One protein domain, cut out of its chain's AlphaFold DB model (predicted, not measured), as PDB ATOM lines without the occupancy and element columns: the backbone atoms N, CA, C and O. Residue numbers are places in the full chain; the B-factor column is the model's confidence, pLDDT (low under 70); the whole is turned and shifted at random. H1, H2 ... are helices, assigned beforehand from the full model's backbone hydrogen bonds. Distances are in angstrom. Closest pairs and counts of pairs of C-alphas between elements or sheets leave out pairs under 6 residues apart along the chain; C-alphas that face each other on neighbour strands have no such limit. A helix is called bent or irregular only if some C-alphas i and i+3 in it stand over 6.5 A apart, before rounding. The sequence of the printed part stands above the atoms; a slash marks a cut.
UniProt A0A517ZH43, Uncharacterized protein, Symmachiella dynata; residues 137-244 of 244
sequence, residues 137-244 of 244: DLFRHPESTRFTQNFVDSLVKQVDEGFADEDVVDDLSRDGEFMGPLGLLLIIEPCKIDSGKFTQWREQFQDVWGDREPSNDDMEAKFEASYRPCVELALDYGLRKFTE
ATOM      1  N   ASP A 137     -75.222  34.654  71.670       97.06
ATOM      2  CA  ASP A 137     -75.409  36.076  71.970       97.06
ATOM      3  C   ASP A 137     -74.611  36.539  73.189       97.06
ATOM      4  O   ASP A 137     -74.142  37.679  73.212       97.06
ATOM      5  N   LEU A 138     -74.342  35.643  74.145       97.75
ATOM      6  CA  LEU A 138     -73.542  35.960  75.329       97.75
ATOM      7  C   LEU A 138     -72.084  36.315  74.999       97.75
ATOM      8  O   LEU A 138     -71.396  36.902  75.839       97.75
ATOM      9  N   PHE A 139     -71.623  35.991  73.787       97.81
ATOM     10  CA  PHE A 139     -70.244  36.166  73.333       97.81
ATOM     11  C   PHE A 139     -70.060  37.241  72.258       97.81
ATOM     12  O   PHE A 139     -68.922  37.621  71.968       97.81
ATOM     13  N   ARG A 140     -71.149  37.729  71.648       96.75
ATOM     14  CA  ARG A 140     -71.103  38.588  70.449       96.75
ATOM     15  C   ARG A 140     -70.506  39.975  70.690       96.75
ATOM     16  O   ARG A 140     -70.040  40.604  69.742       96.75
ATOM     17  N   HIS A 141     -70.520  40.475  71.925       97.81
ATOM     18  CA  HIS A 141     -69.890  41.757  72.233       97.81
ATOM     19  C   HIS A 141     -68.350  41.640  72.112       97.81
ATOM     20  O   HIS A 141     -67.785  40.657  72.597       97.81
ATOM     21  N   PRO A 142     -67.627  42.623  71.533       97.56
ATOM     22  CA  PRO A 142     -66.175  42.523  71.336       97.56
ATOM     23  C   PRO A 142     -65.383  42.243  72.620       97.56
ATOM     24  O   PRO A 142     -64.461  41.430  72.620       97.56
ATOM     25  N   GLU A 143     -65.777  42.865  73.734       98.12
ATOM     26  CA  GLU A 143     -65.185  42.589  75.051       98.12
ATOM     27  C   GLU A 143     -65.456  41.167  75.546       98.12
ATOM     28  O   GLU A 143     -64.570  40.569  76.154       98.12
ATOM     29  N   SER A 144     -66.638  40.609  75.263       98.25
ATOM     30  CA  SER A 144     -66.967  39.216  75.575       98.25
ATOM     31  C   SER A 144     -66.061  38.275  74.789       98.25
ATOM     32  O   SER A 144     -65.407  37.427  75.381       98.25
ATOM     33  N   THR A 145     -65.938  38.490  73.474       97.62
ATOM     34  CA  THR A 145     -65.048  37.703  72.607       97.62
ATOM     35  C   THR A 145     -63.589  37.791  73.067       97.62
ATOM     36  O   THR A 145     -62.916  36.769  73.180       97.62
ATOM     37  N   ARG A 146     -63.092  38.997  73.379       98.38
ATOM     38  CA  ARG A 146     -61.724  39.197  73.882       98.38
ATOM     39  C   ARG A 146     -61.494  38.464  75.201       98.38
ATOM     40  O   ARG A 146     -60.454  37.844  75.385       98.38
ATOM     41  N   PHE A 147     -62.455  38.541  76.117       98.44
ATOM     42  CA  PHE A 147     -62.374  37.863  77.403       98.44
ATOM     43  C   PHE A 147     -62.382  36.337  77.252       98.44
ATOM     44  O   PHE A 147     -61.540  35.672  77.847       98.44
ATOM     45  N   THR A 148     -63.268  35.795  76.412       98.50
ATOM     46  CA  THR A 148     -63.294  34.364  76.078       98.50
ATOM     47  C   THR A 148     -61.971  33.910  75.472       98.50
ATOM     48  O   THR A 148     -61.449  32.883  75.892       98.50
ATOM     49  N   GLN A 149     -61.383  34.688  74.555       98.50
ATOM     50  CA  GLN A 149     -60.076  34.359  73.987       98.50
ATOM     51  C   GLN A 149     -58.979  34.323  75.058       98.50
ATOM     52  O   GLN A 149     -58.232  33.358  75.105       98.50
ATOM     53  N   ASN A 150     -58.920  35.306  75.963       98.50
ATOM     54  CA  ASN A 150     -57.925  35.306  77.042       98.50
ATOM     55  C   ASN A 150     -58.063  34.082  77.966       98.50
ATOM     56  O   ASN A 150     -57.062  33.546  78.440       98.50
ATOM     57  N   PHE A 151     -59.297  33.647  78.241       98.56
ATOM     58  CA  PHE A 151     -59.542  32.428  79.009       98.56
ATOM     59  C   PHE A 151     -59.067  31.191  78.239       98.56
ATOM     60  O   PHE A 151     -58.334  30.374  78.788       98.56
ATOM     61  N   VAL A 152     -59.390  31.098  76.948       98.50
ATOM     62  CA  VAL A 152     -58.908  30.032  76.060       98.50
ATOM     63  C   VAL A 152     -57.382  29.989  75.997       98.50
ATOM     64  O   VAL A 152     -56.814  28.913  76.144       98.50
ATOM     65  N   ASP A 153     -56.706  31.130  75.878       98.69
ATOM     66  CA  ASP A 153     -55.240  31.201  75.868       98.69
ATOM     67  C   ASP A 153     -54.640  30.643  77.172       98.69
ATOM     68  O   ASP A 153     -53.594  29.991  77.159       98.69
ATOM     69  N   SER A 154     -55.318  30.852  78.307       98.44
ATOM     70  CA  SER A 154     -54.902  30.286  79.594       98.44
ATOM     71  C   SER A 154     -55.074  28.765  79.656       98.44
ATOM     72  O   SER A 154     -54.213  28.085  80.211       98.44
ATOM     73  N   LEU A 155     -56.127  28.223  79.033       98.69
ATOM     74  CA  LEU A 155     -56.339  26.779  78.917       98.69
ATOM     75  C   LEU A 155     -55.320  26.148  77.959       98.69
ATOM     76  O   LEU A 155     -54.752  25.114  78.286       98.69
ATOM     77  N   VAL A 156     -55.024  26.792  76.823       98.75
ATOM     78  CA  VAL A 156     -53.962  26.358  75.894       98.75
ATOM     79  C   VAL A 156     -52.631  26.242  76.628       98.75
ATOM     80  O   VAL A 156     -51.927  25.256  76.446       98.75
ATOM     81  N   LYS A 157     -52.306  27.206  77.498       98.56
ATOM     82  CA  LYS A 157     -51.088  27.153  78.306       98.56
ATOM     83  C   LYS A 157     -51.068  25.954  79.268       98.56
ATOM     84  O   LYS A 157     -50.034  25.310  79.381       98.56
ATOM     85  N   GLN A 158     -52.182  25.645  79.935       98.38
ATOM     86  CA  GLN A 158     -52.272  24.467  80.813       98.38
ATOM     87  C   GLN A 158     -52.083  23.162  80.026       98.38
ATOM     88  O   GLN A 158     -51.385  22.260  80.477       98.38
ATOM     89  N   VAL A 159     -52.663  23.078  78.825       98.69
ATOM     90  CA  VAL A 159     -52.509  21.916  77.939       98.69
ATOM     91  C   VAL A 159     -51.073  21.798  77.415       98.69
ATOM     92  O   VAL A 159     -50.525  20.700  77.402       98.69
ATOM     93  N   ASP A 160     -50.437  22.915  77.045       98.62
ATOM     94  CA  ASP A 160     -49.017  22.959  76.676       98.62
ATOM     95  C   ASP A 160     -48.116  22.433  77.798       98.62
ATOM     96  O   ASP A 160     -47.207  21.651  77.535       98.62
ATOM     97  N   GLU A 161     -48.347  22.883  79.036       98.12
ATOM     98  CA  GLU A 161     -47.576  22.457  80.208       98.12
ATOM     99  C   GLU A 161     -47.775  20.961  80.481       98.12
ATOM    100  O   GLU A 161     -46.792  20.258  80.694       98.12
ATOM    101  N   GLY A 162     -49.013  20.463  80.388       97.81
ATOM    102  CA  GLY A 162     -49.327  19.052  80.601       97.81
ATOM    103  C   GLY A 162     -48.703  18.115  79.567       97.81
ATOM    104  O   GLY A 162     -48.065  17.141  79.943       97.81
ATOM    105  N   PHE A 163     -48.813  18.422  78.269       98.25
ATOM    106  CA  PHE A 163     -48.181  17.595  77.230       98.25
ATOM    107  C   PHE A 163     -46.652  17.730  77.181       98.25
ATOM    108  O   PHE A 163     -45.988  16.876  76.601       98.25
ATOM    109  N   ALA A 164     -46.070  18.793  77.744       97.88
ATOM    110  CA  ALA A 164     -44.617  18.948  77.815       97.88
ATOM    111  C   ALA A 164     -43.961  18.129  78.940       97.88
ATOM    112  O   ALA A 164     -42.738  17.981  78.924       97.88
ATOM    113  N   ASP A 165     -44.739  17.633  79.904       97.56
ATOM    114  CA  ASP A 165     -44.252  16.822  81.017       97.56
ATOM    115  C   ASP A 165     -44.466  15.329  80.721       97.56
ATOM    116  O   ASP A 165     -45.581  14.812  80.778       97.56
ATOM    117  N   GLU A 166     -43.380  14.633  80.372       95.94
ATOM    118  CA  GLU A 166     -43.418  13.212  80.012       95.94
ATOM    119  C   GLU A 166     -43.940  12.325  81.151       95.94
ATOM    120  O   GLU A 166     -44.645  11.359  80.867       95.94
ATOM    121  N   ASP A 167     -43.654  12.656  82.418       94.50
ATOM    122  CA  ASP A 167     -44.106  11.863  83.570       94.50
ATOM    123  C   ASP A 167     -45.633  11.973  83.725       94.50
ATOM    124  O   ASP A 167     -46.328  10.982  83.955       94.50
ATOM    125  N   VAL A 168     -46.171  13.180  83.522       94.44
ATOM    126  CA  VAL A 168     -47.617  13.444  83.526       94.44
ATOM    127  C   VAL A 168     -48.310  12.752  82.349       94.44
ATOM    128  O   VAL A 168     -49.381  12.158  82.509       94.44
ATOM    129  N   VAL A 169     -47.708  12.803  81.157       94.56
ATOM    130  CA  VAL A 169     -48.234  12.112  79.974       94.56
ATOM    131  C   VAL A 169     -48.161  10.594  80.144       94.56
ATOM    132  O   VAL A 169     -49.054   9.897  79.670       94.56
ATOM    133  N   ASP A 170     -47.159  10.045  80.828       91.88
ATOM    134  CA  ASP A 170     -47.046   8.602  81.066       91.88
ATOM    135  C   ASP A 170     -48.183   8.064  81.958       91.88
ATOM    136  O   ASP A 170     -48.676   6.954  81.717       91.88
ATOM    137  N   ASP A 171     -48.670   8.863  82.919       90.06
ATOM    138  CA  ASP A 171     -49.740   8.487  83.858       90.06
ATOM    139  C   ASP A 171     -50.984   9.395  83.799       90.06
ATOM    140  O   ASP A 171     -51.515   9.865  84.809       90.06
ATOM    141  N   LEU A 172     -51.557   9.558  82.600       89.62
ATOM    142  CA  LEU A 172     -52.810  10.313  82.390       89.62
ATOM    143  C   LEU A 172     -53.997   9.828  83.238       89.62
ATOM    144  O   LEU A 172     -54.999  10.532  83.368       89.62
ATOM    145  N   SER A 173     -53.927   8.612  83.785       85.12
ATOM    146  CA  SER A 173     -54.967   8.060  84.655       85.12
ATOM    147  C   SER A 173     -54.961   8.661  86.065       85.12
ATOM    148  O   SER A 173     -55.978   8.566  86.763       85.12
ATOM    149  N   ARG A 174     -53.824   9.228  86.492       88.00
ATOM    150  CA  ARG A 174     -53.603   9.780  87.837       88.00
ATOM    151  C   ARG A 174     -53.151  11.233  87.838       88.00
ATOM    152  O   ARG A 174     -53.406  11.884  88.840       88.00
ATOM    153  N   ASP A 175     -52.550  11.711  86.750       90.62
ATOM    154  CA  ASP A 175     -51.977  13.058  86.637       90.62
ATOM    155  C   ASP A 175     -52.514  13.835  85.413       90.62
ATOM    156  O   ASP A 175     -52.079  14.942  85.107       90.62
ATOM    157  N   GLY A 176     -53.521  13.298  84.712       92.12
ATOM    158  CA  GLY A 176     -54.075  13.858  83.472       92.12
ATOM    159  C   GLY A 176     -54.982  15.083  83.644       92.12
ATOM    160  O   GLY A 176     -55.986  15.194  82.941       92.12
ATOM    161  N   GLU A 177     -54.686  15.991  84.575       95.69
ATOM    162  CA  GLU A 177     -55.543  17.139  84.908       95.69
ATOM    163  C   GLU A 177     -55.800  18.060  83.708       95.69
ATOM    164  O   GLU A 177     -56.940  18.438  83.421       95.69
ATOM    165  N   PHE A 178     -54.753  18.323  82.927       97.44
ATOM    166  CA  PHE A 178     -54.793  19.157  81.726       97.44
ATOM    167  C   PHE A 178     -55.710  18.611  80.608       97.44
ATOM    168  O   PHE A 178     -56.086  19.355  79.697       97.44
ATOM    169  N   MET A 179     -56.145  17.347  80.688       97.50
ATOM    170  CA  MET A 179     -57.120  16.774  79.753       97.50
ATOM    171  C   MET A 179     -58.511  17.404  79.911       97.50
ATOM    172  O   MET A 179     -59.268  17.484  78.939       97.50
ATOM    173  N   GLY A 180     -58.834  17.924  81.100       96.69
ATOM    174  CA  GLY A 180     -60.031  18.729  81.339       96.69
ATOM    175  C   GLY A 180     -60.040  20.015  80.503       96.69
ATOM    176  O   GLY A 180     -60.930  20.186  79.662       96.69
ATOM    177  N   PRO A 181     -59.038  20.902  80.669       98.19
ATOM    178  CA  PRO A 181     -58.785  22.037  79.786       98.19
ATOM    179  C   PRO A 181     -58.792  21.676  78.296       98.19
ATOM    180  O   PRO A 181     -59.469  22.362  77.532       98.19
ATOM    181  N   LEU A 182     -58.139  20.581  77.878       98.44
ATOM    182  CA  LEU A 182     -58.185  20.116  76.484       98.44
ATOM    183  C   LEU A 182     -59.629  19.892  76.013       98.44
ATOM    184  O   LEU A 182     -60.007  20.390  74.953       98.44
ATOM    185  N   GLY A 183     -60.459  19.204  76.802       97.12
ATOM    186  CA  GLY A 183     -61.873  19.016  76.475       97.12
ATOM    187  C   GLY A 183     -62.645  20.332  76.361       97.12
ATOM    188  O   GLY A 183     -63.427  20.516  75.425       97.12
ATOM    189  N   LEU A 184     -62.383  21.294  77.251       97.31
ATOM    190  CA  LEU A 184     -63.011  22.617  77.200       97.31
ATOM    191  C   LEU A 184     -62.659  23.393  75.920       97.31
ATOM    192  O   LEU A 184     -63.536  24.023  75.324       97.31
ATOM    193  N   LEU A 185     -61.414  23.310  75.440       98.06
ATOM    194  CA  LEU A 185     -60.995  23.946  74.181       98.06
ATOM    195  C   LEU A 185     -61.808  23.447  72.970       98.06
ATOM    196  O   LEU A 185     -62.068  24.198  72.023       98.06
ATOM    197  N   LEU A 186     -62.256  22.189  73.000       96.69
ATOM    198  CA  LEU A 186     -63.021  21.597  71.902       96.69
ATOM    199  C   LEU A 186     -64.488  22.049  71.871       96.69
ATOM    200  O   LEU A 186     -65.089  22.018  70.797       96.69
ATOM    201  N   ILE A 187     -65.040  22.558  72.976       94.50
ATOM    202  CA  ILE A 187     -66.436  23.031  73.050       94.50
ATOM    203  C   ILE A 187     -66.570  24.558  73.062       94.50
ATOM    204  O   ILE A 187     -67.548  25.081  72.536       94.50
ATOM    205  N   ILE A 188     -65.597  25.291  73.619       95.12
ATOM    206  CA  ILE A 188     -65.714  26.745  73.783       95.12
ATOM    207  C   ILE A 188     -65.690  27.434  72.416       95.12
ATOM    208  O   ILE A 188     -64.783  27.231  71.605       95.12
ATOM    209  N   GLU A 189     -66.673  28.305  72.186       92.44
ATOM    210  CA  GLU A 189     -66.762  29.163  71.008       92.44
ATOM    211  C   GLU A 189     -67.463  30.499  71.326       92.44
ATOM    212  O   GLU A 189     -68.444  30.519  72.075       92.44
ATOM    213  N   PRO A 190     -67.065  31.616  70.688       92.81
ATOM    214  CA  PRO A 190     -66.028  31.724  69.667       92.81
ATOM    215  C   PRO A 190     -64.625  31.776  70.285       92.81
ATOM    216  O   PRO A 190     -64.412  32.434  71.300       92.81
ATOM    217  N   CYS A 191     -63.659  31.122  69.646       95.88
ATOM    218  CA  CYS A 191     -62.246  31.255  69.986       95.88
ATOM    219  C   CYS A 191     -61.361  30.923  68.782       95.88
ATOM    220  O   CYS A 191     -61.830  30.386  67.776       95.88
ATOM    221  N   LYS A 192     -60.083  31.278  68.879       96.62
ATOM    222  CA  LYS A 192     -59.043  30.921  67.917       96.62
ATOM    223  C   LYS A 192     -57.919  30.226  68.657       96.62
ATOM    224  O   LYS A 192     -57.446  30.730  69.670       96.62
ATOM    225  N   ILE A 193     -57.473  29.104  68.123       97.62
ATOM    226  CA  ILE A 193     -56.310  28.372  68.611       97.62
ATOM    227  C   ILE A 193     -55.447  28.094  67.388       97.62
ATOM    228  O   ILE A 193     -55.978  27.810  66.315       97.62
ATOM    229  N   ASP A 194     -54.130  28.221  67.524       97.25
ATOM    230  CA  ASP A 194     -53.219  27.783  66.471       97.25
ATOM    231  C   ASP A 194     -53.360  26.267  66.305       97.25
ATOM    232  O   ASP A 194     -53.079  25.510  67.235       97.25
ATOM    233  N   SER A 195     -53.813  25.813  65.135       96.62
ATOM    234  CA  SER A 195     -54.038  24.390  64.890       96.62
ATOM    235  C   SER A 195     -52.744  23.569  64.970       96.62
ATOM    236  O   SER A 195     -52.800  22.385  65.311       96.62
ATOM    237  N   GLY A 196     -51.575  24.206  64.795       97.75
ATOM    238  CA  GLY A 196     -50.266  23.596  65.028       97.75
ATOM    239  C   GLY A 196     -50.059  23.112  66.467       97.75
ATOM    240  O   GLY A 196     -49.283  22.182  66.681       97.75
ATOM    241  N   LYS A 197     -50.801  23.656  67.445       98.19
ATOM    242  CA  LYS A 197     -50.801  23.160  68.830       98.19
ATOM    243  C   LYS A 197     -51.300  21.729  68.939       98.19
ATOM    244  O   LYS A 197     -50.672  20.923  69.610       98.19
ATOM    245  N   PHE A 198     -52.365  21.377  68.224       98.38
ATOM    246  CA  PHE A 198     -52.896  20.012  68.248       98.38
ATOM    247  C   PHE A 198     -51.933  19.011  67.602       98.38
ATOM    248  O   PHE A 198     -51.838  17.875  68.059       98.38
ATOM    249  N   THR A 199     -51.186  19.433  66.575       97.94
ATOM    250  CA  THR A 199     -50.097  18.625  66.006       97.94
ATOM    251  C   THR A 199     -48.964  18.440  67.010       97.94
ATOM    252  O   THR A 199     -48.548  17.310  67.232       97.94
ATOM    253  N   GLN A 200     -48.523  19.516  67.665       98.38
ATOM    254  CA  GLN A 200     -47.479  19.458  68.689       98.38
ATOM    255  C   GLN A 200     -47.867  18.525  69.849       98.38
ATOM    256  O   GLN A 200     -47.099  17.640  70.212       98.38
ATOM    257  N   TRP A 201     -49.068  18.688  70.406       98.62
ATOM    258  CA  TRP A 201     -49.568  17.852  71.502       98.62
ATOM    259  C   TRP A 201     -49.699  16.384  71.100       98.62
ATOM    260  O   TRP A 201     -49.417  15.496  71.902       98.62
ATOM    261  N   ARG A 202     -50.077  16.109  69.844       98.25
ATOM    262  CA  ARG A 202     -50.080  14.746  69.304       98.25
ATOM    263  C   ARG A 202     -48.681  14.150  69.275       98.25
ATOM    264  O   ARG A 202     -48.529  13.010  69.694       98.25
ATOM    265  N   GLU A 203     -47.694  14.884  68.769       97.75
ATOM    266  CA  GLU A 203     -46.304  14.415  68.717       97.75
ATOM    267  C   GLU A 203     -45.799  14.088  70.127       97.75
ATOM    268  O   GLU A 203     -45.353  12.972  70.366       97.75
ATOM    269  N   GLN A 204     -46.002  14.994  71.087       97.88
ATOM    270  CA  GLN A 204     -45.619  14.786  72.489       97.88
ATOM    271  C   GLN A 204     -46.312  13.569  73.122       97.88
ATOM    272  O   GLN A 204     -45.677  12.762  73.797       97.88
ATOM    273  N   PHE A 205     -47.611  13.395  72.872       96.94
ATOM    274  CA  PHE A 205     -48.340  12.212  73.326       96.94
ATOM    275  C   PHE A 205     -47.792  10.922  72.700       96.94
ATOM    276  O   PHE A 205     -47.631   9.912  73.386       96.94
ATOM    277  N   GLN A 206     -47.492  10.940  71.400       96.31
ATOM    278  CA  GLN A 206     -46.973   9.785  70.670       96.31
ATOM    279  C   GLN A 206     -45.535   9.434  71.054       96.31
ATOM    280  O   GLN A 206     -45.201   8.253  71.034       96.31
ATOM    281  N   ASP A 207     -44.712  10.398  71.453       95.38
ATOM    282  CA  ASP A 207     -43.358  10.123  71.939       95.38
ATOM    283  C   ASP A 207     -43.375   9.271  73.221       95.38
ATOM    284  O   ASP A 207     -42.515   8.408  73.401       95.38
ATOM    285  N   VAL A 208     -44.397   9.438  74.069       93.75
ATOM    286  CA  VAL A 208     -44.565   8.663  75.311       93.75
ATOM    287  C   VAL A 208     -45.378   7.376  75.082       93.75
ATOM    288  O   VAL A 208     -44.993   6.297  75.529       93.75
ATOM    289  N   TRP A 209     -46.499   7.450  74.356       92.38
ATOM    290  CA  TRP A 209     -47.452   6.335  74.204       92.38
ATOM    291  C   TRP A 209     -47.311   5.540  72.897       92.38
ATOM    292  O   TRP A 209     -47.988   4.525  72.711       92.38
ATOM    293  N   GLY A 210     -46.484   6.000  71.957       84.19
ATOM    294  CA  GLY A 210     -46.386   5.473  70.594       84.19
ATOM    295  C   GLY A 210     -45.954   4.016  70.546       84.19
ATOM    296  O   GLY A 210     -46.687   3.188  69.992       84.19
ATOM    297  N   ASP A 211     -44.823   3.740  71.196       79.88
ATOM    298  CA  ASP A 211     -44.122   2.451  71.223       79.88
ATOM    299  C   ASP A 211     -44.138   1.788  72.613       79.88
ATOM    300  O   ASP A 211     -43.381   0.848  72.870       79.88
ATOM    301  N   ARG A 212     -44.992   2.268  73.528       79.94
ATOM    302  CA  ARG A 212     -45.092   1.730  74.889       79.94
ATOM    303  C   ARG A 212     -45.500   0.255  74.840       79.94
ATOM    304  O   ARG A 212     -46.500  -0.106  74.212       79.94
ATOM    305  N   GLU A 213     -44.720  -0.603  75.499       81.94
ATOM    306  CA  GLU A 213     -45.138  -1.985  75.724       81.94
ATOM    307  C   GLU A 213     -46.386  -1.976  76.619       81.94
ATOM    308  O   GLU A 213     -46.401  -1.238  77.605       81.94
ATOM    309  N   PRO A 214     -47.425  -2.769  76.304       80.38
ATOM    310  CA  PRO A 214     -48.618  -2.830  77.139       80.38
ATOM    311  C   PRO A 214     -48.261  -3.142  78.592       80.38
ATOM    312  O   PRO A 214     -47.398  -3.993  78.842       80.38
ATOM    313  N   SER A 215     -48.952  -2.505  79.541       81.81
ATOM    314  CA  SER A 215     -48.773  -2.835  80.956       81.81
ATOM    315  C   SER A 215     -48.957  -4.341  81.211       81.81
ATOM    316  O   SER A 215     -49.788  -5.014  80.598       81.81
ATOM    317  N   ASN A 216     -48.177  -4.882  82.151       84.00
ATOM    318  CA  ASN A 216     -48.357  -6.256  82.632       84.00
ATOM    319  C   ASN A 216     -49.600  -6.399  83.534       84.00
ATOM    320  O   ASN A 216     -49.944  -7.517  83.923       84.00
ATOM    321  N   ASP A 217     -50.240  -5.286  83.906       87.88
ATOM    322  CA  ASP A 217     -51.536  -5.261  84.579       87.88
ATOM    323  C   ASP A 217     -52.664  -5.202  83.537       87.88
ATOM    324  O   ASP A 217     -52.781  -4.246  82.771       87.88
ATOM    325  N   ASP A 218     -53.522  -6.228  83.519       85.81
ATOM    326  CA  ASP A 218     -54.602  -6.364  82.533       85.81
ATOM    327  C   ASP A 218     -55.582  -5.175  82.531       85.81
ATOM    328  O   ASP A 218     -56.164  -4.852  81.491       85.81
ATOM    329  N   MET A 219     -55.813  -4.531  83.682       84.25
ATOM    330  CA  MET A 219     -56.730  -3.392  83.764       84.25
ATOM    331  C   MET A 219     -56.082  -2.127  83.209       84.25
ATOM    332  O   MET A 219     -56.739  -1.382  82.483       84.25
ATOM    333  N   GLU A 220     -54.809  -1.904  83.525       83.56
ATOM    334  CA  GLU A 220     -54.031  -0.789  82.988       83.56
ATOM    335  C   GLU A 220     -53.846  -0.929  81.472       83.56
ATOM    336  O   GLU A 220     -54.184  -0.008  80.735       83.56
ATOM    337  N   ALA A 221     -53.488  -2.118  80.981       85.81
ATOM    338  CA  ALA A 221     -53.391  -2.393  79.547       85.81
ATOM    339  C   ALA A 221     -54.727  -2.170  78.815       85.81
ATOM    340  O   ALA A 221     -54.765  -1.625  77.708       85.81
ATOM    341  N   LYS A 222     -55.853  -2.565  79.427       87.50
ATOM    342  CA  LYS A 222     -57.186  -2.307  78.862       87.50
ATOM    343  C   LYS A 222     -57.509  -0.814  78.829       87.50
ATOM    344  O   LYS A 222     -58.082  -0.344  77.839       87.50
ATOM    345  N   PHE A 223     -57.181  -0.090  79.900       87.06
ATOM    346  CA  PHE A 223     -57.342   1.356  79.955       87.06
ATOM    347  C   PHE A 223     -56.540   2.016  78.838       87.06
ATOM    348  O   PHE A 223     -57.133   2.705  78.014       87.06
ATOM    349  N   GLU A 224     -55.244   1.726  78.737       88.06
ATOM    350  CA  GLU A 224     -54.350   2.306  77.734       88.06
ATOM    351  C   GLU A 224     -54.862   2.074  76.306       88.06
ATOM    352  O   GLU A 224     -54.996   3.017  75.518       88.06
ATOM    353  N   ALA A 225     -55.235   0.830  75.989       89.12
ATOM    354  CA  ALA A 225     -55.749   0.450  74.674       89.12
ATOM    355  C   ALA A 225     -57.051   1.177  74.293       89.12
ATOM    356  O   ALA A 225     -57.301   1.417  73.111       89.12
ATOM    357  N   SER A 226     -57.880   1.525  75.280       90.44
ATOM    358  CA  SER A 226     -59.182   2.171  75.060       90.44
ATOM    359  C   SER A 226     -59.097   3.699  75.130       90.44
ATOM    360  O   SER A 226     -59.840   4.392  74.435       90.44
ATOM    361  N   TYR A 227     -58.179   4.225  75.943       91.75
ATOM    362  CA  TYR A 227     -57.977   5.652  76.174       91.75
ATOM    363  C   TYR A 227     -57.195   6.306  75.035       91.75
ATOM    364  O   TYR A 227     -57.587   7.365  74.544       91.75
ATOM    365  N   ARG A 228     -56.145   5.643  74.527       93.31
ATOM    366  CA  ARG A 228     -55.305   6.168  73.438       93.31
ATOM    367  C   ARG A 228     -56.111   6.604  72.199       93.31
ATOM    368  O   ARG A 228     -55.915   7.733  71.751       93.31
ATOM    369  N   PRO A 229     -57.054   5.804  71.659       94.88
ATOM    370  CA  PRO A 229     -57.884   6.243  70.535       94.88
ATOM    371  C   PRO A 229     -58.759   7.467  70.845       94.88
ATOM    372  O   PRO A 229     -59.074   8.228  69.932       94.88
ATOM    373  N   CYS A 230     -59.156   7.671  72.105       96.12
ATOM    374  CA  CYS A 230     -59.957   8.824  72.518       96.12
ATOM    375  C   CYS A 230     -59.133  10.118  72.509       96.12
ATOM    376  O   CYS A 230     -59.623  11.143  72.034       96.12
ATOM    377  N   VAL A 231     -57.874  10.059  72.964       96.75
ATOM    378  CA  VAL A 231     -56.923  11.183  72.889       96.75
ATOM    379  C   VAL A 231     -56.669  11.578  71.438       96.75
ATOM    380  O   VAL A 231     -56.815  12.744  71.076       96.75
ATOM    381  N   GLU A 232     -56.363  10.603  70.580       97.25
ATOM    382  CA  GLU A 232     -56.115  10.857  69.157       97.25
ATOM    383  C   GLU A 232     -57.321  11.508  68.475       97.25
ATOM    384  O   GLU A 232     -57.168  12.492  67.747       97.25
ATOM    385  N   LEU A 233     -58.528  11.016  68.775       97.62
ATOM    386  CA  LEU A 233     -59.774  11.558  68.240       97.62
ATOM    387  C   LEU A 233     -60.034  12.996  68.711       97.62
ATOM    388  O   LEU A 233     -60.483  13.821  67.913       97.62
ATOM    389  N   ALA A 234     -59.722  13.319  69.971       98.06
ATOM    390  CA  ALA A 234     -59.819  14.676  70.508       98.06
ATOM    391  C   ALA A 234     -58.875  15.642  69.775       98.06
ATOM    392  O   ALA A 234     -59.291  16.720  69.341       98.06
ATOM    393  N   LEU A 235     -57.618  15.231  69.587       98.19
ATOM    394  CA  LEU A 235     -56.605  16.020  68.888       98.19
ATOM    395  C   LEU A 235     -56.950  16.187  67.397       98.19
ATOM    396  O   LEU A 235     -56.812  17.283  66.857       98.19
ATOM    397  N   ASP A 236     -57.475  15.144  66.744       97.75
ATOM    398  CA  ASP A 236     -57.933  15.199  65.346       97.75
ATOM    399  C   ASP A 236     -59.150  16.106  65.181       97.75
ATOM    400  O   ASP A 236     -59.279  16.827  64.187       97.75
ATOM    401  N   TYR A 237     -60.072  16.069  66.143       97.50
ATOM    402  CA  TYR A 237     -61.213  16.969  66.162       97.50
ATOM    403  C   TYR A 237     -60.756  18.425  66.306       97.50
ATOM    404  O   TYR A 237     -61.171  19.265  65.510       97.50
ATOM    405  N   GLY A 238     -59.856  18.715  67.253       97.25
ATOM    406  CA  GLY A 238     -59.281  20.047  67.439       97.25
ATOM    407  C   GLY A 238     -58.550  20.559  66.196       97.25
ATOM    408  O   GLY A 238     -58.825  21.664  65.731       97.25
ATOM    409  N   LEU A 239     -57.702  19.727  65.587       96.56
ATOM    410  CA  LEU A 239     -56.996  20.070  64.352       96.56
ATOM    411  C   LEU A 239     -57.969  20.477  63.236       96.56
ATOM    412  O   LEU A 239     -57.766  21.510  62.603       96.56
ATOM    413  N   ARG A 240     -59.042  19.705  63.015       96.06
ATOM    414  CA  ARG A 240     -60.074  20.042  62.020       96.06
ATOM    415  C   ARG A 240     -60.811  21.330  62.382       96.06
ATOM    416  O   ARG A 240     -60.880  22.227  61.550       96.06
ATOM    417  N   LYS A 241     -61.292  21.438  63.626       94.75
ATOM    418  CA  LYS A 241     -62.058  22.589  64.130       94.75
ATOM    419  C   LYS A 241     -61.327  23.919  63.922       94.75
ATOM    420  O   LYS A 241     -61.975  24.915  63.628       94.75
ATOM    421  N   PHE A 242     -60.004  23.943  64.096       95.25
ATOM    422  CA  PHE A 242     -59.213  25.180  64.077       95.25
ATOM    423  C   PHE A 242     -58.375  25.391  62.804       95.25
ATOM    424  O   PHE A 242     -57.645  26.377  62.720       95.25
ATOM    425  N   THR A 243     -58.455  24.488  61.821       91.25
ATOM    426  CA  THR A 243     -57.804  24.660  60.504       91.25
ATOM    427  C   THR A 243     -58.744  25.260  59.455       91.25
ATOM    428  O   THR A 243     -58.272  25.893  58.508       91.25
ATOM    429  N   GLU A 244     -60.051  25.046  59.606       58.91
ATOM    430  CA  GLU A 244     -61.107  25.610  58.749       58.91
ATOM    431  C   GLU A 244     -61.394  27.088  59.065       58.91
ATOM    432  O   GLU A 244     -61.649  27.846  58.096       58.91
TER     433      GLU A 244
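This is residues 137 to 244 of the 244 residues of an uncharacterized protein of Symmachiella dynata (UniProt A0A517ZH43). Two long helices, H1 and H5, are set lengthwise in a rod and shifted along it, and the shorter H3 and H4 bridge them, each packing on both. H4 and H5 fold back side by side as a helical hairpin, while little H2 makes a corner at the end of H1 and packs on H4. The printed part has 108 residues with five named helices, H1 to H5 in that order, and no named strand; its class is all helix. It is only just compact, close to loose, with a radius of gyration of the C-alphas of 15.4 A, and spans 54 by 25 by 21 A.

Start at Asp 137 and read on to C-alpha 142 at (-66.175, 42.523, 71.336), where H1 begins; it runs through residues 142 to 164, 32.6 A long. Next comes H2, residues 166 to 170, and then H3, residues 179 to 187, 13.1 A long. Look for C-alpha 196 at (-50.266, 23.596, 65.028) to find the start of H4, residues 196 to 209, 19.7 A long. Last is H5, residues 218 to 243, the longest helix at 38.2 A, ending with C-alpha 243 at (-57.804, 24.660, 60.504). H5 is neither bent nor irregular, but only just: C-alphas 226 and 229 are 6.2 A apart.

Helix packing is part aligned, part crossed: two of four tilted pairs are shallow. From H1, look first to H2: they only just touch, with 3 pairs of C-alphas within 8 A, and only at the corner, closest at Phe 163 and Val 169, 6.1 A. With residues 152 to 159 alone H1 touches H3, closest C-alphas Leu 155 and Pro 181 at 5.4 A, opposite ways at a steep tilt of 36 degrees, only just past shallow. With residues 160 to 164 alone it touches H4, closest C-alphas Phe 163 and Trp 201 at 5.9 A, the same way at a shallow tilt of 24 degrees. H2 touches H4, closest C-alphas Asp 170 and Val 208 at 6.3 A. H3 touches H5, closest C-alphas Leu 186 and Gly 238 at 6.0 A, the same way at a steep tilt of 36 degrees, only just past shallow. The hairpin H4 and H5 touch, closest C-alphas Phe 198 and Leu 235 at 5.5 A, opposite ways at a shallow tilt of 15 degrees. H1 and H5 are apart. In H1 and H2 every O i to N i+4 pair is within hydrogen-bond range; in H3 4 of 5 are, in H4 9 of 10, in H5 20 of 22.

Look to His 141 and Asn 216 for the two C-alphas farthest apart, 53.6 A. The printed part has no cut. The link from H1 to H2 is tight and the other three are short. Mean pLDDT of the printed part is 94.2; Glu 244, the chain's last residue, is the one printed residue under 70.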